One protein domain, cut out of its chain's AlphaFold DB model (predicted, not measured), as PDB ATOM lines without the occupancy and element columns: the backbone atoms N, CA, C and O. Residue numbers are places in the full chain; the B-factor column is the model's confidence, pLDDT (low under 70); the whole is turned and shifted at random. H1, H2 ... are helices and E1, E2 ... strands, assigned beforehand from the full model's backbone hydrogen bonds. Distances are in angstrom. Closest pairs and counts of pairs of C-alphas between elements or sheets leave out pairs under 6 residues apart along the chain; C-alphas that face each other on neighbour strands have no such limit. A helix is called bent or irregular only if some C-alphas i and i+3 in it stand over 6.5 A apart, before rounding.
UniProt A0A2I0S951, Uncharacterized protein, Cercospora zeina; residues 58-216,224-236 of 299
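What this domain is: This is residues 58 to 216 and 224 to 236 of the 299 residues of an uncharacterized protein of Cercospora zeina (UniProt A0A2I0S951). One strongly twisted sheet of seven strands is bent back on itself: the leaf E1, E5, E2, E6 faces the small leaf E4, E3, with E7 as the hinge, and the far end of the long hairpin E6 and E7 reaches to one end of the longest axis. Helices H1, H2 and H3 cluster beside the start of E2, H4 packs over E7 and E1, and H5 is off the sheet. The printed part has 172 residues, with named elements in the order H1 E1 H2 H3 E2 E3 E4 E5 H4 E6 E7 H5; the class is mixed. The sheet is mixed, in the order E1 E5 E2 E6 E7 E4 E3. The whole is compact, with a radius of gyration of the C-alphas of 15.8 A, yet elongated, spanning 53 by 32 by 31 A.

Where its parts are: Find C-alpha 178 at (186.344, 70.813, 213.391), where E6, residues 178 to 192, begins its 39.1 A; E7, residues 195 to 210, runs 41.9 A and bends by 51 degrees at residue 206. Look next for E1 at 94 to 96, E2 at 122 to 128, E3 at 130 to 135, E4 at 140 to 145 and E5 at 152 to 158. H1 begins at C-alpha 65, (166.110, 78.655, 191.109), and ends at 72; H2 is 103 to 109, H3 115 to 121, H4 163 to 173, 15.4 A long, and H5 230 to 234.

How they stand to each other: Look first at antiparallel E6 and E7, with N 186 and O 201 at 2.8 A. Antiparallel too are E2 and E6 (N 126 and O 185, 2.8 A), E5 and E2 (N 125 and O 155, 3.0 A), E1 and E5 (N 96 and O 156, 2.9 A) and the hairpin E3 and E4 (N 133 and O 142, 2.9 A). E7 and E4 are parallel, with N 210 and O 143 at 2.9 A. E1, H2 H3, E2 and E5, H4, E6 are split strand-helix-strand units, another strand between their two strands, with right-handed crossovers. H4 is on the sheet at a height of 10.4 A, over E7 and only just over E1, where 3 of its C-alphas fall. H1 is on the sheet over E2; H2 and H3 only graze it. H1 touches H3 at a shallow tilt of 7 degrees, the closest C-alphas, Ala 70 and Ile 119, 5.1 A apart. In H1, H2, H4 and H5 every O i to N i+4 pair is within hydrogen-bond range; H3 has 1 of 3, and 2 of 4 O i to N i+3 pairs.

The domain as a whole: The C-alphas farthest apart, Asp 193 and Gly 215, are 53.5 A apart. Residues 217 to 223 are not printed, and C-alphas 216 and 224 are 8.3 A apart across this cut. The link H1 to E1, 21 residues, is long. Confidence is under 70 at residues 193, 212 to 216 and 224 to 225.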
ATOM      1  N   THR A  58     175.048  86.241 191.074       80.44
ATOM      2  CA  THR A  58     174.611  85.350 190.004       80.44
ATOM      3  C   THR A  58     175.207  83.969 190.218       80.44
ATOM      4  O   THR A  58     176.363  83.825 190.612       80.44
ATOM      5  N   GLY A  59     174.383  82.945 190.003       73.38
ATOM      6  CA  GLY A  59     174.828  81.557 190.070       73.38
ATOM      7  C   GLY A  59     175.507  81.105 188.773       73.38
ATOM      8  O   GLY A  59     175.507  81.845 187.783       73.38
ATOM      9  N   PRO A  60     176.037  79.870 188.747       74.75
ATOM     10  CA  PRO A  60     176.498  79.228 187.519       74.75
ATOM     11  C   PRO A  60     175.395  79.146 186.461       74.75
ATOM     12  O   PRO A  60     174.205  79.233 186.771       74.75
ATOM     13  N   ARG A  61     175.792  78.907 185.202       76.06
ATOM     14  CA  ARG A  61     174.851  78.712 184.081       76.06
ATOM     15  C   ARG A  61     173.849  77.593 184.363       76.06
ATOM     16  O   ARG A  61     172.680  77.719 184.017       76.06
ATOM     17  N   VAL A  62     174.311  76.522 185.008       80.12
ATOM     18  CA  VAL A  62     173.478  75.422 185.495       80.12
ATOM     19  C   VAL A  62     173.295  75.598 186.994       80.12
ATOM     20  O   VAL A  62     174.234  75.422 187.761       80.12
ATOM     21  N   THR A  63     172.093  75.975 187.426       83.62
ATOM     22  CA  THR A  63     171.789  76.179 188.844       83.62
ATOM     23  C   THR A  63     170.308  75.968 189.143       83.62
ATOM     24  O   THR A  63     169.457  76.068 188.264       83.62
ATOM     25  N   THR A  64     169.987  75.729 190.414       87.94
ATOM     26  CA  THR A  64     168.604  75.744 190.899       87.94
ATOM     27  C   THR A  64     168.090  77.178 191.061       87.94
ATOM     28  O   THR A  64     168.846  78.089 191.416       87.94
ATOM     29  N   PHE A  65     166.782  77.372 190.868       90.00
ATOM     30  CA  PHE A  65     166.110  78.655 191.109       90.00
ATOM     31  C   PHE A  65     166.241  79.110 192.571       90.00
ATOM     32  O   PHE A  65     166.472  80.285 192.853       90.00
ATOM     33  N   GLY A  66     166.173  78.165 193.517       91.94
ATOM     34  CA  GLY A  66     166.361  78.453 194.938       91.94
ATOM     35  C   GLY A  66     167.745  79.027 195.247       91.94
ATOM     36  O   GLY A  66     167.843  80.000 195.992       91.94
ATOM     37  N   TYR A  67     168.807  78.488 194.638       93.56
ATOM     38  CA  TYR A  67     170.159  79.027 194.811       93.56
ATOM     39  C   TYR A  67     170.290  80.447 194.250       93.56
ATOM     40  O   TYR A  67     170.820  81.316 194.934       93.56
ATOM     41  N   GLN A  68     169.734  80.722 193.065       93.06
ATOM     42  CA  GLN A  68     169.722  82.082 192.504       93.06
ATOM     43  C   GLN A  68     169.010  83.075 193.432       93.06
ATOM     44  O   GLN A  68     169.518  84.162 193.686       93.06
ATOM     45  N   ARG A  69     167.863  82.691 194.004       94.44
ATOM     46  CA  ARG A  69     167.152  83.537 194.974       94.44
ATOM     47  C   ARG A  69     167.943  83.748 196.259       94.44
ATOM     48  O   ARG A  69     167.963  84.864 196.774       94.44
ATOM     49  N   ALA A  70     168.613  82.712 196.760       94.62
ATOM     50  CA  ALA A  70     169.499  82.840 197.913       94.62
ATOM     51  C   ALA A  70     170.681  83.779 197.612       94.62
ATOM     52  O   ALA A  70     171.025  84.598 198.458       94.62
ATOM     53  N   LEU A  71     171.239  83.745 196.393       94.38
ATOM     54  CA  LEU A  71     172.319  84.643 195.962       94.38
ATOM     55  C   LEU A  71     171.916  86.120 195.899       94.38
ATOM     56  O   LEU A  71     172.761  87.000 196.028       94.38
ATOM     57  N   LEU A  72     170.629  86.412 195.749       93.81
ATOM     58  CA  LEU A  72     170.105  87.778 195.782       93.81
ATOM     59  C   LEU A  72     169.667  88.207 197.187       93.81
ATOM     60  O   LEU A  72     169.413  89.388 197.428       93.81
ATOM     61  N   ASN A  73     169.584  87.276 198.141       94.81
ATOM     62  CA  ASN A  73     169.107  87.589 199.477       94.81
ATOM     63  C   ASN A  73     170.177  88.338 200.281       94.81
ATOM     64  O   ASN A  73     171.187  87.772 200.705       94.81
ATOM     65  N   ARG A  74     169.936  89.627 200.516       93.88
ATOM     66  CA  ARG A  74     170.727  90.481 201.410       93.88
ATOM     67  C   ARG A  74     169.895  90.773 202.650       93.88
ATOM     68  O   ARG A  74     168.792  91.313 202.548       93.88
ATOM     69  N   LEU A  75     170.372  90.400 203.830       93.12
ATOM     70  CA  LEU A  75     169.606  90.616 205.060       93.12
ATOM     71  C   LEU A  75     169.630  92.104 205.453       93.12
ATOM     72  O   LEU A  75     170.657  92.759 205.273       93.12
ATOM     73  N   PRO A  76     168.524  92.672 205.968       93.38
ATOM     74  CA  PRO A  76     168.551  94.010 206.548       93.38
ATOM     75  C   PRO A  76     169.559  94.087 207.698       93.38
ATOM     76  O   PRO A  76     169.594  93.211 208.560       93.38
ATOM     77  N   ALA A  77     170.348  95.152 207.766       92.00
ATOM     78  CA  ALA A  77     171.300  95.345 208.856       92.00
ATOM     79  C   ALA A  77     170.610  95.391 210.231       92.00
ATOM     80  O   ALA A  77     171.167  94.906 211.212       92.00
ATOM     81  N   SER A  78     169.375  95.897 210.289       91.38
ATOM     82  CA  SER A  78     168.566  95.989 211.509       91.38
ATOM     83  C   SER A  78     168.227  94.640 212.146       91.38
ATOM     84  O   SER A  78     167.959  94.595 213.341       91.38
ATOM     85  N   ILE A  79     168.240  93.538 211.389       92.88
ATOM     86  CA  ILE A  79     167.965  92.206 211.949       92.88
ATOM     87  C   ILE A  79     169.231  91.471 212.405       92.88
ATOM     88  O   ILE A  79     169.113  90.399 212.996       92.88
ATOM     89  N   LEU A  80     170.413  92.031 212.128       90.00
ATOM     90  CA  LEU A  80     171.725  91.480 212.488       90.00
ATOM     91  C   LEU A  80     172.322  92.127 213.750       90.00
ATOM     92  O   LEU A  80     173.351  91.667 214.240       90.00
ATOM     93  N   THR A  81     171.714  93.202 214.258       88.69
ATOM     94  CA  THR A  81     172.174  93.913 215.458       88.69
ATOM     95  C   THR A  81     171.971  93.087 216.731       88.69
ATOM     96  O   THR A  81     171.210  92.118 216.759       88.69
ATOM     97  N   LEU A  82     172.668  93.471 217.804       87.88
ATOM     98  CA  LEU A  82     172.564  92.822 219.112       87.88
ATOM     99  C   LEU A  82     171.104  92.788 219.597       87.88
ATOM    100  O   LEU A  82     170.412  93.803 219.549       87.88
ATOM    101  N   GLY A  83     170.636  91.624 220.053       85.56
ATOM    102  CA  GLY A  83     169.254  91.420 220.501       85.56
ATOM    103  C   GLY A  83     168.204  91.324 219.384       85.56
ATOM    104  O   GLY A  83     167.036  91.068 219.674       85.56
ATOM    105  N   ALA A  84     168.583  91.490 218.113       90.38
ATOM    106  CA  ALA A  84     167.670  91.326 216.989       90.38
ATOM    107  C   ALA A  84     167.454  89.846 216.613       90.38
ATOM    108  O   ALA A  84     168.096  88.929 217.129       90.38
ATOM    109  N   LYS A  85     166.545  89.603 215.658       89.38
ATOM    110  CA  LYS A  85     166.128  88.256 215.224       89.38
ATOM    111  C   LYS A  85     167.299  87.337 214.855       89.38
ATOM    112  O   LYS A  85     167.242  86.143 215.139       89.38
ATOM    113  N   TYR A  86     168.321  87.875 214.192       89.62
ATOM    114  CA  TYR A  86     169.508  87.146 213.742       89.62
ATOM    115  C   TYR A  86     170.793  87.699 214.356       89.62
ATOM    116  O   TYR A  86     171.858  87.624 213.745       89.62
ATOM    117  N   ASP A  87     170.700  88.194 215.588       87.00
ATOM    118  CA  ASP A  87     171.862  88.508 216.405       87.00
ATOM    119  C   ASP A  87     172.834  87.319 216.430       87.00
ATOM    120  O   ASP A  87     172.519  86.237 216.938       87.00
ATOM    121  N   ALA A  88     174.030  87.518 215.876       82.75
ATOM    122  CA  ALA A  88     175.037  86.474 215.735       82.75
ATOM    123  C   ALA A  88     175.598  85.983 217.079       82.75
ATOM    124  O   ALA A  88     176.106  84.859 217.163       82.75
ATOM    125  N   SER A  89     175.494  86.798 218.137       78.62
ATOM    126  CA  SER A  89     175.886  86.399 219.489       78.62
ATOM    127  C   SER A  89     174.917  85.362 220.071       78.62
ATOM    128  O   SER A  89     175.346  84.393 220.707       78.62
ATOM    129  N   THR A  90     173.631  85.503 219.745       80.94
ATOM    130  CA  THR A  90     172.543  84.645 220.223       80.94
ATOM    131  C   THR A  90     172.328  83.439 219.299       80.94
ATOM    132  O   THR A  90     172.361  82.279 219.723       80.94
ATOM    133  N   TYR A  91     172.166  83.683 217.998       77.00
ATOM    134  CA  TYR A  91     171.775  82.698 216.991       77.00
ATOM    135  C   TYR A  91     172.937  82.311 216.078       77.00
ATOM    136  O   TYR A  91     172.838  82.438 214.863       77.00
ATOM    137  N   LYS A  92     174.014  81.801 216.695       91.31
ATOM    138  CA  LYS A  92     175.156  81.054 216.118       91.31
ATOM    139  C   LYS A  92     175.034  80.778 214.602       91.31
ATOM    140  O   LYS A  92     174.618  79.669 214.245       91.31
ATOM    141  N   PRO A  93     175.368  81.746 213.730       95.31
ATOM    142  CA  PRO A  93     175.199  81.566 212.297       95.31
ATOM    143  C   PRO A  93     176.248  80.582 211.780       95.31
ATOM    144  O   PRO A  93     177.337  80.475 212.350       95.31
ATOM    145  N   THR A  94     175.914  79.838 210.729       96.81
ATOM    146  CA  THR A  94     176.779  78.783 210.183       96.81
ATOM    147  C   THR A  94     177.115  79.088 208.735       96.81
ATOM    148  O   THR A  94     176.212  79.312 207.934       96.81
ATOM    149  N   PHE A  95     178.400  79.078 208.402       97.38
ATOM    150  CA  PHE A  95     178.867  79.208 207.028       97.38
ATOM    151  C   PHE A  95     178.907  77.832 206.354       97.38
ATOM    152  O   PHE A  95     179.440  76.876 206.925       97.38
ATOM    153  N   VAL A  96     178.362  77.744 205.144       96.56
ATOM    154  CA  VAL A  96     178.388  76.555 204.280       96.56
ATOM    155  C   VAL A  96     178.971  76.932 202.917       96.56
ATOM    156  O   VAL A  96     178.749  78.039 202.434       96.56
ATOM    157  N   HIS A  97     179.729  76.025 202.305       93.88
ATOM    158  CA  HIS A  97     180.510  76.287 201.080       93.88
ATOM    159  C   HIS A  97     180.414  75.160 200.035       93.88
ATOM    160  O   HIS A  97     180.858  75.303 198.899       93.88
ATOM    161  N   ASP A  98     179.872  74.018 200.442       93.50
ATOM    162  CA  ASP A  98     179.736  72.798 199.660       93.50
ATOM    163  C   ASP A  98     178.349  72.751 198.998       93.50
ATOM    164  O   ASP A  98     177.710  73.780 198.767       93.50
ATOM    165  N   THR A  99     177.846  71.554 198.713       93.50
ATOM    166  CA  THR A  99     176.496  71.352 198.177       93.50
ATOM    167  C   THR A  99     175.390  71.899 199.088       93.50
ATOM    168  O   THR A  99     174.304  72.193 198.592       93.50
ATOM    169  N   LEU A 100     175.644  72.129 200.385       95.62
ATOM    170  CA  LEU A 100     174.674  72.724 201.313       95.62
ATOM    171  C   LEU A 100     174.490  74.236 201.120       95.62
ATOM    172  O   LEU A 100     173.612  74.836 201.740       95.62
ATOM    173  N   THR A 101     175.264  74.862 200.233       95.38
ATOM    174  CA  THR A 101     174.948  76.200 199.705       95.38
ATOM    175  C   THR A 101     173.645  76.209 198.899       95.38
ATOM    176  O   THR A 101     173.000  77.253 198.793       95.38
ATOM    177  N   LEU A 102     173.220  75.054 198.373       95.12
ATOM    178  CA  LEU A 102     171.941  74.882 197.696       95.12
ATOM    179  C   LEU A 102     170.820  74.761 198.744       95.12
ATOM    180  O   LEU A 102     170.812  73.798 199.519       95.12
ATOM    181  N   PRO A 103     169.817  75.662 198.748       95.94
ATOM    182  CA  PRO A 103     168.775  75.656 199.779       95.94
ATOM    183  C   PRO A 103     167.993  74.341 199.872       95.94
ATOM    184  O   PRO A 103     167.632  73.920 200.968       95.94
ATOM    185  N   GLY A 104     167.762  73.666 198.738       95.00
ATOM    186  CA  GLY A 104     167.083  72.367 198.703       95.00
ATOM    187  C   GLY A 104     167.890  71.245 199.359       95.00
ATOM    188  O   GLY A 104     167.341  70.499 200.167       95.00
ATOM    189  N   ALA A 105     169.196  71.171 199.085       94.94
ATOM    190  CA  ALA A 105     170.077  70.174 199.697       94.94
ATOM    191  C   ALA A 105     170.173  70.377 201.216       94.94
ATOM    192  O   ALA A 105     170.078  69.422 201.989       94.94
ATOM    193  N   LEU A 106     170.279  71.636 201.657       96.25
ATOM    194  CA  LEU A 106     170.277  71.971 203.076       96.25
ATOM    195  C   LEU A 106     168.939  71.628 203.749       96.25
ATOM    196  O   LEU A 106     168.941  71.023 204.820       96.25
ATOM    197  N   ALA A 107     167.805  71.981 203.139       95.25
ATOM    198  CA  ALA A 107     166.473  71.660 203.661       95.25
ATOM    199  C   ALA A 107     166.294  70.144 203.856       95.25
ATOM    200  O   ALA A 107     165.898  69.693 204.937       95.25
ATOM    201  N   GLN A 108     166.688  69.361 202.845       95.38
ATOM    202  CA  GLN A 108     166.641  67.903 202.873       95.38
ATOM    203  C   GLN A 108     167.510  67.323 203.995       95.38
ATOM    204  O   GLN A 108     167.024  66.510 204.782       95.38
ATOM    205  N   LEU A 109     168.765  67.776 204.125       95.19
ATOM    206  CA  LEU A 109     169.658  67.321 205.196       95.19
ATOM    207  C   LEU A 109     169.076  67.621 206.580       95.19
ATOM    208  O   LEU A 109     169.089  66.772 207.471       95.19
ATOM    209  N   LEU A 110     168.555  68.834 206.768       93.94
ATOM    210  CA  LEU A 110     168.007  69.275 208.046       93.94
ATOM    211  C   LEU A 110     166.653  68.637 208.380       93.94
ATOM    212  O   LEU A 110     166.143  68.894 209.470       93.94
ATOM    213  N   ARG A 111     166.072  67.839 207.470       89.88
ATOM    214  CA  ARG A 111     164.698  67.314 207.563       89.88
ATOM    215  C   ARG A 111     163.683  68.433 207.811       89.88
ATOM    216  O   ARG A 111     162.706  68.264 208.537       89.88
ATOM    217  N   LYS A 112     163.960  69.612 207.251       76.62
ATOM    218  CA  LYS A 112     163.157  70.817 207.423       76.62
ATOM    219  C   LYS A 112     162.473  71.148 206.120       76.62
ATOM    220  O   LYS A 112     163.174  71.472 205.175       76.62
ATOM    221  N   GLY A 113     161.142  71.162 206.154       75.12
ATOM    222  CA  GLY A 113     160.267  71.819 205.183       75.12
ATOM    223  C   GLY A 113     160.771  71.835 203.740       75.12
ATOM    224  O   GLY A 113     161.299  70.852 203.226       75.12
ATOM    225  N   SER A 114     160.570  72.969 203.081       88.75
ATOM    226  CA  SER A 114     160.951  73.174 201.685       88.75
ATOM    227  C   SER A 114     162.182  74.078 201.570       88.75
ATOM    228  O   SER A 114     162.570  74.768 202.515       88.75
ATOM    229  N   ALA A 115     162.781  74.136 200.379       90.25
ATOM    230  CA  ALA A 115     163.846  75.094 200.072       90.25
ATOM    231  C   ALA A 115     163.433  76.555 200.368       90.25
ATOM    232  O   ALA A 115     164.276  77.362 200.765       90.25
ATOM    233  N   GLU A 116     162.143  76.881 200.237       92.25
ATOM    234  CA  GLU A 116     161.575  78.209 200.506       92.25
ATOM    235  C   GLU A 116     161.717  78.637 201.971       92.25
ATOM    236  O   GLU A 116     161.833  79.826 202.255       92.25
ATOM    237  N   ASP A 117     161.805  77.688 202.904       91.25
ATOM    238  CA  ASP A 117     162.020  77.996 204.320       91.25
ATOM    239  C   ASP A 117     163.478  78.375 204.617       91.25
ATOM    240  O   ASP A 117     163.769  79.063 205.609       91.25
ATOM    241  N   MET A 118     164.404  77.889 203.782       94.19
ATOM    242  CA  MET A 118     165.842  78.111 203.925       94.19
ATOM    243  C   MET A 118     166.281  79.409 203.251       94.19
ATOM    244  O   MET A 118     167.045  80.156 203.857       94.19
ATOM    245  N   ILE A 119     165.766  79.723 202.055       95.00
ATOM    246  CA  ILE A 119     166.174  80.903 201.268       95.00
ATOM    247  C   ILE A 119     166.202  82.203 202.102       95.00
ATOM    248  O   ILE A 119     167.242  82.860 202.112       95.00
ATOM    249  N   PRO A 120     165.160  82.572 202.882       94.25
ATOM    250  CA  PRO A 120     165.150  83.817 203.658       94.25
ATOM    251  C   PRO A 120     166.183  83.862 204.791       94.25
ATOM    252  O   PRO A 120     166.420  84.920 205.374       94.25
ATOM    253  N   ARG A 121     166.757  82.711 205.156       94.25
ATOM    254  CA  ARG A 121     167.753  82.551 206.223       94.25
ATOM    255  C   ARG A 121     169.180  82.483 205.691       94.25
ATOM    256  O   ARG A 121     170.110  82.549 206.490       94.25
ATOM    257  N   MET A 122     169.342  82.309 204.383       96.19
ATOM    258  CA  MET A 122     170.630  82.198 203.711       96.19
ATOM    259  C   MET A 122     170.992  83.538 203.086       96.19
ATOM    260  O   MET A 122     170.156  84.157 202.432       96.19
ATOM    261  N   THR A 123     172.226  83.985 203.278       96.12
ATOM    262  CA  THR A 123     172.763  85.170 202.608       96.12
ATOM    263  C   THR A 123     174.166  84.870 202.087       96.12
ATOM    264  O   THR A 123     174.912  84.160 202.768       96.12
ATOM    265  N   PRO A 124     174.545  85.354 200.897       96.94
ATOM    266  CA  PRO A 124     175.874  85.116 200.355       96.94
ATOM    267  C   PRO A 124     176.942  85.769 201.208       96.94
ATOM    268  O   PRO A 124     176.748  86.864 201.742       96.94
ATOM    269  N   ALA A 125     178.066  85.081 201.328       96.44
ATOM    270  CA  ALA A 125     179.126  85.499 202.217       96.44
ATOM    271  C   ALA A 125     180.502  85.056 201.711       96.44
ATOM    272  O   ALA A 125     180.626  84.087 200.954       96.44
ATOM    273  N   ILE A 126     181.533  85.765 202.160       95.69
ATOM    274  CA  ILE A 126     182.941  85.481 201.894       95.69
ATOM    275  C   ILE A 126     183.612  85.074 203.197       95.69
ATOM    276  O   ILE A 126     183.516  85.754 204.217       95.69
ATOM    277  N   LEU A 127     184.329  83.962 203.138       95.25
ATOM    278  CA  LEU A 127     185.200  83.498 204.199       95.25
ATOM    279  C   LEU A 127     186.660  83.754 203.781       95.25
ATOM    280  O   LEU A 127     187.158  83.038 202.910       95.25
ATOM    281  N   PRO A 128     187.335  84.770 204.347       93.38
ATOM    282  CA  PRO A 128     188.725  85.084 204.020       93.38
ATOM    283  C   PRO A 128     189.715  84.131 204.714       93.38
ATOM    284  O   PRO A 128     189.387  83.479 205.703       93.38
ATOM    285  N   GLY A 129     190.947  84.050 204.209       88.56
ATOM    286  CA  GLY A 129     192.054  83.288 204.800       88.56
ATOM    287  C   GLY A 129     191.924  81.764 204.701       88.56
ATOM    288  O   GLY A 129     192.594  81.031 205.433       88.56
ATOM    289  N   VAL A 130     191.058  81.257 203.822       90.00
ATOM    290  CA  VAL A 130     190.815  79.816 203.656       90.00
ATOM    291  C   VAL A 130     190.753  79.417 202.186       90.00
ATOM    292  O   VAL A 130     190.459  80.236 201.315       90.00
ATOM    293  N   HIS A 131     190.978  78.133 201.920       89.56
ATOM    294  CA  HIS A 131     190.731  77.510 200.623       89.56
ATOM    295  C   HIS A 131     189.845  76.275 200.751       89.56
ATOM    296  O   HIS A 131     189.871  75.580 201.770       89.56
ATOM    297  N   ALA A 132     189.069  76.022 199.697       90.06
ATOM    298  CA  ALA A 132     188.235  74.842 199.559       90.06
ATOM    299  C   ALA A 132     188.922  73.816 198.648       90.06
ATOM    300  O   ALA A 132     189.387  74.148 197.560       90.06
ATOM    301  N   HIS A 133     188.967  72.565 199.087       85.69
ATOM    302  CA  HIS A 133     189.562  71.454 198.347       85.69
ATOM    303  C   HIS A 133     188.625  70.255 198.363       85.69
ATOM    304  O   HIS A 133     187.790  70.138 199.257       85.69
ATOM    305  N   ILE A 134     188.789  69.351 197.402       84.44
ATOM    306  CA  ILE A 134     188.170  68.028 197.479       84.44
ATOM    307  C   ILE A 134     189.120  67.115 198.250       84.44
ATOM    308  O   ILE A 134     190.287  66.964 197.892       84.44
ATOM    309  N   ASP A 135     188.627  66.530 199.336       79.62
ATOM    310  CA  ASP A 135     189.346  65.499 200.073       79.62
ATOM    311  C   ASP A 135     189.302  64.192 199.275       79.62
ATOM    312  O   ASP A 135     188.226  63.644 199.062       79.62
ATOM    313  N   MET A 136     190.452  63.687 198.830       76.06
ATOM    314  CA  MET A 136     190.523  62.517 197.945       76.06
ATOM    315  C   MET A 136     189.984  61.237 198.591       76.06
ATOM    316  O   MET A 136     189.428  60.397 197.895       76.06
ATOM    317  N   HIS A 137     190.091  61.092 199.916       75.56
ATOM    318  CA  HIS A 137     189.626  59.877 200.594       75.56
ATOM    319  C   HIS A 137     188.110  59.845 200.773       75.56
ATOM    320  O   HIS A 137     187.500  58.781 200.779       75.56
ATOM    321  N   THR A 138     187.495  61.011 200.973       78.25
ATOM    322  CA  THR A 138     186.053  61.111 201.236       78.25
ATOM    323  C   THR A 138     185.277  61.627 200.035       78.25
ATOM    324  O   THR A 138     184.051  61.566 200.035       78.25
ATOM    325  N   THR A 139     185.967  62.143 199.014       79.56
ATOM    326  CA  THR A 139     185.427  62.903 197.874       79.56
ATOM    327  C   THR A 139     184.591  64.118 198.287       79.56
ATOM    328  O   THR A 139     183.790  64.635 197.509       79.56
ATOM    329  N   GLN A 140     184.766  64.594 199.524       84.38
ATOM    330  CA  GLN A 140     183.968  65.680 200.080       84.38
ATOM    331  C   GLN A 140     184.689  67.027 200.003       84.38
ATOM    332  O   GLN A 140     185.912  67.089 200.157       84.38
ATOM    333  N   PRO A 141     183.942  68.127 199.822       89.50
ATOM    334  CA  PRO A 141     184.498  69.468 199.914       89.50
ATOM    335  C   PRO A 141     184.900  69.795 201.351       89.50
ATOM    336  O   PRO A 141     184.098  69.681 202.283       89.50
ATOM    337  N   ILE A 142     186.141  70.229 201.533       90.25
ATOM    338  CA  ILE A 142     186.704  70.592 202.829       90.25
ATOM    339  C   ILE A 142     187.317  71.988 202.793       90.25
ATOM    340  O   ILE A 142     187.914  72.401 201.800       90.25
ATOM    341  N   LEU A 143     187.222  72.695 203.920       91.75
ATOM    342  CA  LEU A 143     187.884  73.981 204.120       91.75
ATOM    343  C   LEU A 143     189.171  73.813 204.920       91.75
ATOM    344  O   LEU A 143     189.197  73.143 205.958       91.75
ATOM    345  N   VAL A 144     190.219  74.489 204.466       89.69
ATOM    346  CA  VAL A 144     191.554  74.467 205.067       89.69
ATOM    347  C   VAL A 144     192.043  75.903 205.215       89.69
ATOM    348  O   VAL A 144     191.796  76.743 204.349       89.69
ATOM    349  N   ALA A 145     192.728  76.197 206.320       88.00
ATOM    350  CA  ALA A 145     193.370  77.494 206.504       88.00
ATOM    351  C   ALA A 145     194.461  77.697 205.444       88.00
ATOM    352  O   ALA A 145     195.286  76.810 205.222       88.00
ATOM    353  N   SER A 146     194.463  78.864 204.806       84.56
ATOM    354  CA  SER A 146     195.463  79.224 203.807       84.56
ATOM    355  C   SER A 146     196.527  80.129 204.422       84.56
ATOM    356  O   SER A 146     196.177  81.035 205.176       84.56
ATOM    357  N   PRO A 147     197.814  79.952 204.081       78.25
ATOM    358  CA  PRO A 147     198.843  80.931 204.419       78.25
ATOM    359  C   PRO A 147     198.748  82.198 203.556       78.25
ATOM    360  O   PRO A 147     199.396  83.194 203.868       78.25
ATOM    361  N   ARG A 148     197.981  82.170 202.456       80.00
ATOM    362  CA  ARG A 148     197.888  83.294 201.525       80.00
ATOM    363  C   ARG A 148     196.819  84.299 201.979       80.00
ATOM    364  O   ARG A 148     195.695  83.875 202.257       80.00
ATOM    365  N   PRO A 149     197.126  85.607 202.036       79.62
ATOM    366  CA  PRO A 149     196.189  86.622 202.526       79.62
ATOM    367  C   PRO A 149     195.046  86.922 201.544       79.62
ATOM    368  O   PRO A 149     193.985  87.373 201.960       79.62
ATOM    369  N   ASP A 150     195.242  86.645 200.257       84.56
ATOM    370  CA  ASP A 150     194.254  86.773 199.179       84.56
ATOM    371  C   ASP A 150     193.333  85.549 199.065       84.56
ATOM    372  O   ASP A 150     192.439  85.504 198.220       84.56
ATOM    373  N   ALA A 151     193.543  84.531 199.899       87.00
ATOM    374  CA  ALA A 151     192.723  83.337 199.909       87.00
ATOM    375  C   ALA A 151     191.314  83.638 200.409       87.00
ATOM    376  O   ALA A 151     191.137  84.179 201.498       87.00
ATOM    377  N   PHE A 152     190.304  83.212 199.661       92.06
ATOM    378  CA  PHE A 152     188.927  83.282 200.116       92.06
ATOM    379  C   PHE A 152     188.091  82.135 199.563       92.06
ATOM    380  O   PHE A 152     188.413  81.530 198.536       92.06
ATOM    381  N   VAL A 153     186.975  81.875 200.238       93.44
ATOM    382  CA  VAL A 153     185.922  80.979 199.766       93.44
ATOM    383  C   VAL A 153     184.592  81.712 199.809       93.44
ATOM    384  O   VAL A 153     184.223  82.298 200.826       93.44
ATOM    385  N   GLN A 154     183.865  81.664 198.698       94.38
ATOM    386  CA  GLN A 154     182.481  82.115 198.643       94.38
ATOM    387  C   GLN A 154     181.547  80.987 199.064       94.38
ATOM    388  O   GLN A 154     181.772  79.817 198.760       94.38
ATOM    389  N   GLY A 155     180.494  81.354 199.778       95.62
ATOM    390  CA  GLY A 155     179.494  80.414 200.244       95.62
ATOM    391  C   GLY A 155     178.248  81.132 200.728       95.62
ATOM    392  O   GLY A 155     177.958  82.265 200.343       95.62
ATOM    393  N   MET A 156     177.511  80.455 201.597       97.19
ATOM    394  CA  MET A 156     176.282  80.960 202.188       97.19
ATOM    395  C   MET A 156     176.411  80.989 203.702       97.19
ATOM    396  O   MET A 156     176.828  80.018 204.334       97.19
ATOM    397  N   LEU A 157     176.000  82.099 204.300       96.81
ATOM    398  CA  LEU A 157     175.825  82.221 205.734       96.81
ATOM    399  C   LEU A 157     174.364  81.949 206.087       96.81
ATOM    400  O   LEU A 157     173.452  82.578 205.550       96.81
ATOM    401  N   VAL A 158     174.144  80.995 206.989       96.62
ATOM    402  CA  VAL A 158     172.812  80.523 207.375       96.62
ATOM    403  C   VAL A 158     172.488  80.962 208.797       96.62
ATOM    404  O   VAL A 158     173.152  80.559 209.758       96.62
ATOM    405  N   PHE A 159     171.431  81.758 208.936       95.12
ATOM    406  CA  PHE A 159     170.960  82.300 210.208       95.12
ATOM    407  C   PHE A 159     169.763  81.531 210.775       95.12
ATOM    408  O   PHE A 159     169.060  80.790 210.085       95.12
ATOM    409  N   GLY A 160     169.505  81.710 212.074       91.38
ATOM    410  CA  GLY A 160     168.284  81.203 212.710       91.38
ATOM    411  C   GLY A 160     168.157  79.674 212.706       91.38
ATOM    412  O   GLY A 160     167.046  79.141 212.767       91.38
ATOM    413  N   LEU A 161     169.273  78.948 212.611       91.38
ATOM    414  CA  LEU A 161     169.280  77.498 212.767       91.38
ATOM    415  C   LEU A 161     169.078  77.144 214.242       91.38
ATOM    416  O   LEU A 161     169.884  77.523 215.089       91.38
ATOM    417  N   GLY A 162     168.012  76.400 214.544       90.44
ATOM    418  CA  GLY A 162     167.757  75.838 215.874       90.44
ATOM    419  C   GLY A 162     168.808  74.806 216.310       90.44
ATOM    420  O   GLY A 162     169.657  74.395 215.520       90.44
ATOM    421  N   LYS A 163     168.744  74.377 217.578       91.56
ATOM    422  CA  LYS A 163     169.707  73.432 218.173       91.56
ATOM    423  C   LYS A 163     169.822  72.132 217.367       91.56
ATOM    424  O   LYS A 163     170.924  71.804 216.949       91.56
ATOM    425  N   GLU A 164     168.697  71.490 217.073       93.44
ATOM    426  CA  GLU A 164     168.636  70.226 216.323       93.44
ATOM    427  C   GLU A 164     169.314  70.326 214.955       93.44
ATOM    428  O   GLU A 164     170.181  69.525 214.625       93.44
ATOM    429  N   ALA A 165     169.010  71.378 214.188       93.00
ATOM    430  CA  ALA A 165     169.637  71.600 212.886       93.00
ATOM    431  C   ALA A 165     171.159  71.774 212.986       93.00
ATOM    432  O   ALA A 165     171.904  71.269 212.150       93.00
ATOM    433  N   ARG A 166     171.640  72.471 214.021       93.38
ATOM    434  CA  ARG A 166     173.084  72.624 214.256       93.38
ATOM    435  C   ARG A 166     173.744  71.315 214.681       93.38
ATOM    436  O   ARG A 166     174.925  71.133 214.400       93.38
ATOM    437  N   ASP A 167     173.019  70.433 215.359       94.38
ATOM    438  CA  ASP A 167     173.525  69.117 215.745       94.38
ATOM    439  C   ASP A 167     173.555  68.156 214.543       94.38
ATOM    440  O   ASP A 167     174.541  67.442 214.381       94.38
ATOM    441  N   ILE A 168     172.589  68.244 213.618       95.38
ATOM    442  CA  ILE A 168     172.647  67.559 212.313       95.38
ATOM    443  C   ILE A 168     173.863  68.034 211.506       95.38
ATOM    444  O   ILE A 168     174.652  67.213 211.048       95.38
ATOM    445  N   LEU A 169     174.077  69.351 211.385       94.44
ATOM    446  CA  LEU A 169     175.258  69.885 210.688       94.44
ATOM    447  C   LEU A 169     176.568  69.474 211.368       94.44
ATOM    448  O   LEU A 169     177.564  69.227 210.695       94.44
ATOM    449  N   ARG A 170     176.577  69.369 212.702       94.06
ATOM    450  CA  ARG A 170     177.718  68.819 213.438       94.06
ATOM    451  C   ARG A 170     177.962  67.357 213.090       94.06
ATOM    452  O   ARG A 170     179.116  66.989 212.940       94.06
ATOM    453  N   ALA A 171     176.923  66.538 212.980       94.12
ATOM    454  CA  ALA A 171     177.070  65.139 212.594       94.12
ATOM    455  C   ALA A 171     177.512  64.978 211.128       94.12
ATOM    456  O   ALA A 171     178.243  64.039 210.818       94.12
ATOM    457  N   TRP A 172     177.094  65.899 210.253       92.69
ATOM    458  CA  TRP A 172     177.500  65.955 208.849       92.69
ATOM    459  C   TRP A 172     178.993  66.273 208.705       92.69
ATOM    460  O   TRP A 172     179.757  65.437 208.234       92.69
ATOM    461  N   TYR A 173     179.429  67.441 209.190       92.75
ATOM    462  CA  TYR A 173     180.810  67.909 209.025       92.75
ATOM    463  C   TYR A 173     181.802  67.335 210.042       92.75
ATOM    464  O   TYR A 173     182.995  67.222 209.767       92.75
ATOM    465  N   GLY A 174     181.333  66.986 211.242       87.94
ATOM    466  CA  GLY A 174     182.187  66.596 212.367       87.94
ATOM    467  C   GLY A 174     182.968  65.301 212.153       87.94
ATOM    468  O   GLY A 174     183.859  65.003 212.941       87.94
ATOM    469  N   ARG A 175     182.659  64.551 211.090       86.56
ATOM    470  CA  ARG A 175     183.390  63.344 210.685       86.56
ATOM    471  C   ARG A 175     184.789  63.653 210.145       86.56
ATOM    472  O   ARG A 175     185.673  62.819 210.269       86.56
ATOM    473  N   PHE A 176     184.987  64.834 209.555       85.06
ATOM    474  CA  PHE A 176     186.219  65.182 208.830       85.06
ATOM    475  C   PHE A 176     186.731  66.605 209.107       85.06
ATOM    476  O   PHE A 176     187.830  66.961 208.678       85.06
ATOM    477  N   ALA A 177     185.970  67.431 209.828       90.12
ATOM    478  CA  ALA A 177     186.330  68.810 210.127       90.12
ATOM    479  C   ALA A 177     185.958  69.211 211.561       90.12
ATOM    480  O   ALA A 177     185.084  68.631 212.205       90.12
ATOM    481  N   HIS A 178     186.603  70.265 212.063       91.94
ATOM    482  CA  HIS A 178     186.344  70.813 213.391       91.94
ATOM    483  C   HIS A 178     185.618  72.147 213.316       91.94
ATOM    484  O   HIS A 178     185.947  73.020 212.512       91.94
ATOM    485  N   ARG A 179     184.666  72.340 214.229       94.31
ATOM    486  CA  ARG A 179     183.921  73.591 214.327       94.31
ATOM    487  C   ARG A 179     184.807  74.690 214.898       94.31
ATOM    488  O   ARG A 179     185.235  74.596 216.048       94.31
ATOM    489  N   ARG A 180     185.002  75.766 214.148       93.56
ATOM    490  CA  ARG A 180     185.705  76.974 214.589       93.56
ATOM    491  C   ARG A 180     184.810  78.192 214.416       93.56
ATOM    492  O   ARG A 180     183.891  78.185 213.602       93.56
ATOM    493  N   ARG A 181     185.051  79.220 215.226       93.88
ATOM    494  CA  ARG A 181     184.398  80.522 215.089       93.88
ATOM    495  C   ARG A 181     185.317  81.401 214.243       93.88
ATOM    496  O   ARG A 181     186.482  81.544 214.601       93.88
ATOM    497  N   PHE A 182     184.814  81.928 213.135       93.00
ATOM    498  CA  PHE A 182     185.597  82.680 212.153       93.00
ATOM    499  C   PHE A 182     184.830  83.941 211.728       93.00
ATOM    500  O   PHE A 182     183.592  83.894 211.710       93.00
ATOM    501  N   PRO A 183     185.506  85.067 211.446       94.38
ATOM    502  CA  PRO A 183     184.837  86.219 210.866       94.38
ATOM    503  C   PRO A 183     184.491  85.949 209.403       94.38
ATOM    504  O   PRO A 183     185.322  85.480 208.630       94.38
ATOM    505  N   VAL A 184     183.250  86.231 209.034       95.31
ATOM    506  CA  VAL A 184     182.735  86.039 207.681       95.31
ATOM    507  C   VAL A 184     182.161  87.354 207.199       95.31
ATOM    508  O   VAL A 184     181.407  88.004 207.922       95.31
ATOM    509  N   GLU A 185     182.514  87.740 205.984       95.62
ATOM    510  CA  GLU A 185     182.054  88.972 205.363       95.62
ATOM    511  C   GLU A 185     180.745  88.740 204.612       95.62
ATOM    512  O   GLU A 185     180.586  87.745 203.906       95.62
ATOM    513  N   LEU A 186     179.801  89.662 204.748       95.31
ATOM    514  CA  LEU A 186     178.525  89.651 204.043       95.31
ATOM    515  C   LEU A 186     178.119  91.072 203.657       95.31
ATOM    516  O   LEU A 186     178.602  92.049 204.225       95.31
ATOM    517  N   GLU A 187     177.182  91.185 202.726       95.75
ATOM    518  CA  GLU A 187     176.525  92.450 202.391       95.75
ATOM    519  C   GLU A 187     175.158  92.527 203.073       95.75
ATOM    520  O   GLU A 187     174.290  91.670 202.879       95.75
ATOM    521  N   ALA A 188     174.954  93.575 203.864       93.75
ATOM    522  CA  ALA A 188     173.691  93.862 204.523       93.75
ATOM    523  C   ALA A 188     173.005  95.060 203.861       93.75
ATOM    524  O   ALA A 188     173.655  96.010 203.429       93.75
ATOM    525  N   ARG A 189     171.670  95.038 203.799       94.31
ATOM    526  CA  ARG A 189     170.884  96.196 203.347       94.31
ATOM    527  C   ARG A 189     170.767  97.209 204.475       94.31
ATOM    528  O   ARG A 189     170.247  96.879 205.541       94.31
ATOM    529  N   VAL A 190     171.198  98.436 204.217       92.56
ATOM    530  CA  VAL A 190     171.158  99.547 205.172       92.56
ATOM    531  C   VAL A 190     170.295 100.663 204.600       92.56
ATOM    532  O   VAL A 190     170.432 101.035 203.436       92.56
ATOM    533  N   GLY A 191     169.377 101.168 205.420       87.38
ATOM    534  CA  GLY A 191     168.352 102.134 205.023       87.38
ATOM    535  C   GLY A 191     166.931 101.601 205.217       87.38
ATOM    536  O   GLY A 191     166.727 100.472 205.666       87.38
ATOM    537  N   GLY A 192     165.952 102.439 204.884       79.12
ATOM    538  CA  GLY A 192     164.518 102.167 204.988       79.12
ATOM    539  C   GLY A 192     163.753 102.821 203.835       79.12
ATOM    540  O   GLY A 192     164.317 103.618 203.088       79.12
ATOM    541  N   ASP A 193     162.484 102.447 203.669       65.88
ATOM    542  CA  ASP A 193     161.509 103.126 202.801       65.88
ATOM    543  C   ASP A 193     161.985 103.402 201.364       65.88
ATOM    544  O   ASP A 193     162.062 104.534 200.888       65.88
ATOM    545  N   GLY A 194     162.324 102.328 200.645       74.00
ATOM    546  CA  GLY A 194     162.603 102.372 199.203       74.00
ATOM    547  C   GLY A 194     163.987 102.900 198.815       74.00
ATOM    548  O   GLY A 194     164.370 102.775 197.654       74.00
ATOM    549  N   LYS A 195     164.774 103.416 199.768       84.12
ATOM    550  CA  LYS A 195     166.182 103.784 199.564       84.12
ATOM    551  C   LYS A 195     167.067 102.968 200.496       84.12
ATOM    552  O   LYS A 195     167.250 103.306 201.662       84.12
ATOM    553  N   TYR A 196     167.628 101.888 199.963       89.06
ATOM    554  CA  TYR A 196     168.663 101.120 200.645       89.06
ATOM    555  C   TYR A 196     169.951 101.123 199.830       89.06
ATOM    556  O   TYR A 196     169.927 101.201 198.603       89.06
ATOM    557  N   HIS A 197     171.069 101.004 200.531       91.56
ATOM    558  CA  HIS A 197     172.361 100.672 199.948       91.56
ATOM    559  C   HIS A 197     172.881  99.381 200.584       91.56
ATOM    560  O   HIS A 197     172.349  98.908 201.596       91.56
ATOM    561  N   LEU A 198     173.877  98.772 199.948       92.69
ATOM    562  CA  LEU A 198     174.554  97.600 200.482       92.69
ATOM    563  C   LEU A 198     175.781  98.057 201.262       92.69
ATOM    564  O   LEU A 198     176.599  98.814 200.746       92.69
ATOM    565  N   GLU A 199     175.894  97.592 202.497       93.25
ATOM    566  CA  GLU A 199     177.051  97.819 203.354       93.25
ATOM    567  C   GLU A 199     177.709  96.470 203.642       93.25
ATOM    568  O   GLU A 199     177.038  95.513 204.047       93.25
ATOM    569  N   ARG A 200     179.022  96.377 203.419       94.06
ATOM    570  CA  ARG A 200     179.785  95.179 203.769       94.06
ATOM    571  C   ARG A 200     180.041  95.152 205.269       94.06
ATOM    572  O   ARG A 200     180.434  96.155 205.853       94.06
ATOM    573  N   ARG A 201     179.828  93.995 205.890       92.81
ATOM    574  CA  ARG A 201     180.022  93.777 207.327       92.81
ATOM    575  C   ARG A 201     180.663  92.429 207.581       92.81
ATOM    576  O   ARG A 201     180.372  91.465 206.878       92.81
ATOM    577  N   ALA A 202     181.467  92.347 208.634       93.38
ATOM    578  CA  ALA A 202     181.941  91.077 209.157       93.38
ATOM    579  C   ALA A 202     181.049  90.611 210.312       93.38
ATOM    580  O   ALA A 202     180.669  91.380 211.194       93.38
ATOM    581  N   VAL A 203     180.729  89.321 210.318       92.88
ATOM    582  CA  VAL A 203     179.947  88.666 211.363       92.88
ATOM    583  C   VAL A 203     180.667  87.403 211.806       92.88
ATOM    584  O   VAL A 203     181.214  86.647 211.006       92.88
ATOM    585  N   TRP A 204     180.652  87.142 213.110       94.56
ATOM    586  CA  TRP A 204     181.166  85.891 213.646       94.56
ATOM    587  C   TRP A 204     180.252  84.718 213.288       94.56
ATOM    588  O   TRP A 204     179.110  84.668 213.743       94.56
ATOM    589  N   ALA A 205     180.787  83.730 212.574       95.88
ATOM    590  CA  ALA A 205     180.072  82.514 212.208       95.88
ATOM    591  C   ALA A 205     180.822  81.248 212.617       95.88
ATOM    592  O   ALA A 205     182.025  81.257 212.879       95.88
ATOM    593  N   TYR A 206     180.094  80.137 212.668       96.00
ATOM    594  CA  TYR A 206     180.672  78.812 212.805       96.00
ATOM    595  C   TYR A 206     181.006  78.244 211.431       96.00
ATOM    596  O   TYR A 206     180.161  78.199 210.540       96.00
ATOM    597  N   VAL A 207     182.239  77.774 211.307       95.88
ATOM    598  CA  VAL A 207     182.815  77.179 210.104       95.88
ATOM    599  C   VAL A 207     183.385  75.814 210.475       95.88
ATOM    600  O   VAL A 207     183.868  75.626 211.594       95.88
ATOM    601  N   TRP A 208     183.346  74.860 209.552       95.06
ATOM    602  CA  TRP A 208     183.975  73.553 209.717       95.06
ATOM    603  C   TRP A 208     185.299  73.517 208.957       95.06
ATOM    604  O   TRP A 208     185.309  73.517 207.732       95.06
ATOM    605  N   LEU A 209     186.409  73.531 209.699       91.88
ATOM    606  CA  LEU A 209     187.770  73.586 209.161       91.88
ATOM    607  C   LEU A 209     188.522  72.291 209.468       91.88
ATOM    608  O   LEU A 209     188.521  71.822 210.612       91.88
ATOM    609  N   LYS A 210     189.215  71.738 208.471       89.19
ATOM    610  CA  LYS A 210     190.167  70.638 208.662       89.19
ATOM    611  C   LYS A 210     191.496  71.223 209.154       89.19
ATOM    612  O   LYS A 210     192.005  72.187 208.589       89.19
ATOM    613  N   SER A 211     192.038  70.680 210.247       75.94
ATOM    614  CA  SER A 211     193.222  71.255 210.914       75.94
ATOM    615  C   SER A 211     194.501  71.133 210.085       75.94
ATOM    616  O   SER A 211     195.343  72.024 210.141       75.94
ATOM    617  N   LYS A 212     194.654  70.033 209.341       68.69
ATOM    618  CA  LYS A 212     195.741  69.796 208.390       68.69
ATOM    619  C   LYS A 212     195.197  68.943 207.250       68.69
ATOM    620  O   LYS A 212     194.436  68.007 207.495       68.69
ATOM    621  N   VAL A 213     195.607  69.244 206.027       62.62
ATOM    622  CA  VAL A 213     195.569  68.254 204.952       62.62
ATOM    623  C   VAL A 213     196.812  67.405 205.183       62.62
ATOM    624  O   VAL A 213     197.924  67.887 204.985       62.62
ATOM    625  N   SER A 214     196.652  66.193 205.719       51.12
ATOM    626  CA  SER A 214     197.687  65.170 205.544       51.12
ATOM    627  C   SER A 214     197.925  65.082 204.046       51.12
ATOM    628  O   SER A 214     196.936  64.970 203.326       51.12
ATOM    629  N   GLY A 215     199.181  65.284 203.629       47.50
ATOM    630  CA  GLY A 215     199.611  65.508 202.250       47.50
ATOM    631  C   GLY A 215     198.611  64.985 201.236       47.50
ATOM    632  O   GLY A 215     198.350  63.794 201.166       47.50
ATOM    633  N   CYS A 216     197.995  65.904 200.508       47.88
ATOM    634  CA  CYS A 216     197.197  65.561 199.352       47.88
ATOM    635  C   CYS A 216     198.078  64.691 198.456       47.88
ATOM    636  O   CYS A 216     199.090  65.178 197.965       47.88
ATOM    637  N   GLY A 224     198.394  70.407 191.569       57.53
ATOM    638  CA  GLY A 224     197.901  70.787 192.895       57.53
ATOM    639  C   GLY A 224     196.530  70.167 193.209       57.53
ATOM    640  O   GLY A 224     195.772  69.805 192.311       57.53
ATOM    641  N   CYS A 225     196.191  70.061 194.496       60.97
ATOM    642  CA  CYS A 225     194.930  69.455 194.932       60.97
ATOM    643  C   CYS A 225     193.718  70.066 194.225       60.97
ATOM    644  O   CYS A 225     193.632  71.301 194.161       60.97
ATOM    645  N   PRO A 226     192.754  69.243 193.774       70.25
ATOM    646  CA  PRO A 226     191.577  69.735 193.080       70.25
ATOM    647  C   PRO A 226     190.841  70.757 193.951       70.25
ATOM    648  O   PRO A 226     190.469  70.499 195.102       70.25
ATOM    649  N   ASN A 227     190.691  71.959 193.402       80.69
ATOM    650  CA  ASN A 227     189.968  73.048 194.038       80.69
ATOM    651  C   ASN A 227     188.472  72.731 193.998       80.69
ATOM    652  O   ASN A 227     187.947  72.350 192.953       80.69
ATOM    653  N   TRP A 228     187.781  72.906 195.120       86.81
ATOM    654  CA  TRP A 228     186.332  72.767 195.135       86.81
ATOM    655  C   TRP A 228     185.659  74.039 194.614       86.81
ATOM    656  O   TRP A 228     185.871  75.136 195.136       86.81
ATOM    657  N   ARG A 229     184.773  73.870 193.628       86.38
ATOM    658  CA  ARG A 229     183.847  74.906 193.158       86.38
ATOM    659  C   ARG A 229     182.468  74.306 192.933       86.38
ATOM    660  O   ARG A 229     182.331  73.322 192.204       86.38
ATOM    661  N   LEU A 230     181.443  74.925 193.514       87.19
ATOM    662  CA  LEU A 230     180.059  74.474 193.358       87.19
ATOM    663  C   LEU A 230     179.626  74.497 191.886       87.19
ATOM    664  O   LEU A 230     178.894  73.624 191.434       87.19
ATOM    665  N   GLU A 231     180.106  75.469 191.117       85.06
ATOM    666  CA  GLU A 231     179.798  75.617 189.696       85.06
ATOM    667  C   GLU A 231     180.259  74.391 188.905       85.06
ATOM    668  O   GLU A 231     179.510  73.839 188.103       85.06
ATOM    669  N   GLN A 232     181.473  73.913 189.186       83.25
ATOM    670  CA  GLN A 232     182.027  72.727 188.538       83.25
ATOM    671  C   GLN A 232     181.293  71.452 188.968       83.25
ATOM    672  O   GLN A 232     181.113  70.554 188.145       83.25
ATOM    673  N   PHE A 233     180.830  71.383 190.223       85.69
ATOM    674  CA  PHE A 233     179.957  70.305 190.698       85.69
ATOM    675  C   PHE A 233     178.654  70.251 189.897       85.69
ATOM    676  O   PHE A 233     178.297  69.205 189.362       85.69
ATOM    677  N   LEU A 234     177.969  71.390 189.775       85.50
ATOM    678  CA  LEU A 234     176.677  71.490 189.093       85.50
ATOM    679  C   LEU A 234     176.778  71.223 187.589       85.50
ATOM    680  O   LEU A 234     175.851  70.681 186.994       85.50
ATOM    681  N   GLU A 235     177.912  71.558 186.977       83.88
ATOM    682  CA  GLU A 235     178.202  71.233 185.579       83.88
ATOM    683  C   GLU A 235     178.668  69.780 185.377       83.88
ATOM    684  O   GLU A 235     178.841  69.346 184.239       83.88
ATOM    685  N   GLY A 236     178.884  69.020 186.459       79.31
ATOM    686  CA  GLY A 236     179.375  67.643 186.401       79.31
ATOM    687  C   GLY A 236     180.825  67.520 185.921       79.31
ATOM    688  O   GLY A 236     181.162  66.523 185.287       79.31
TER     689      GLY A 236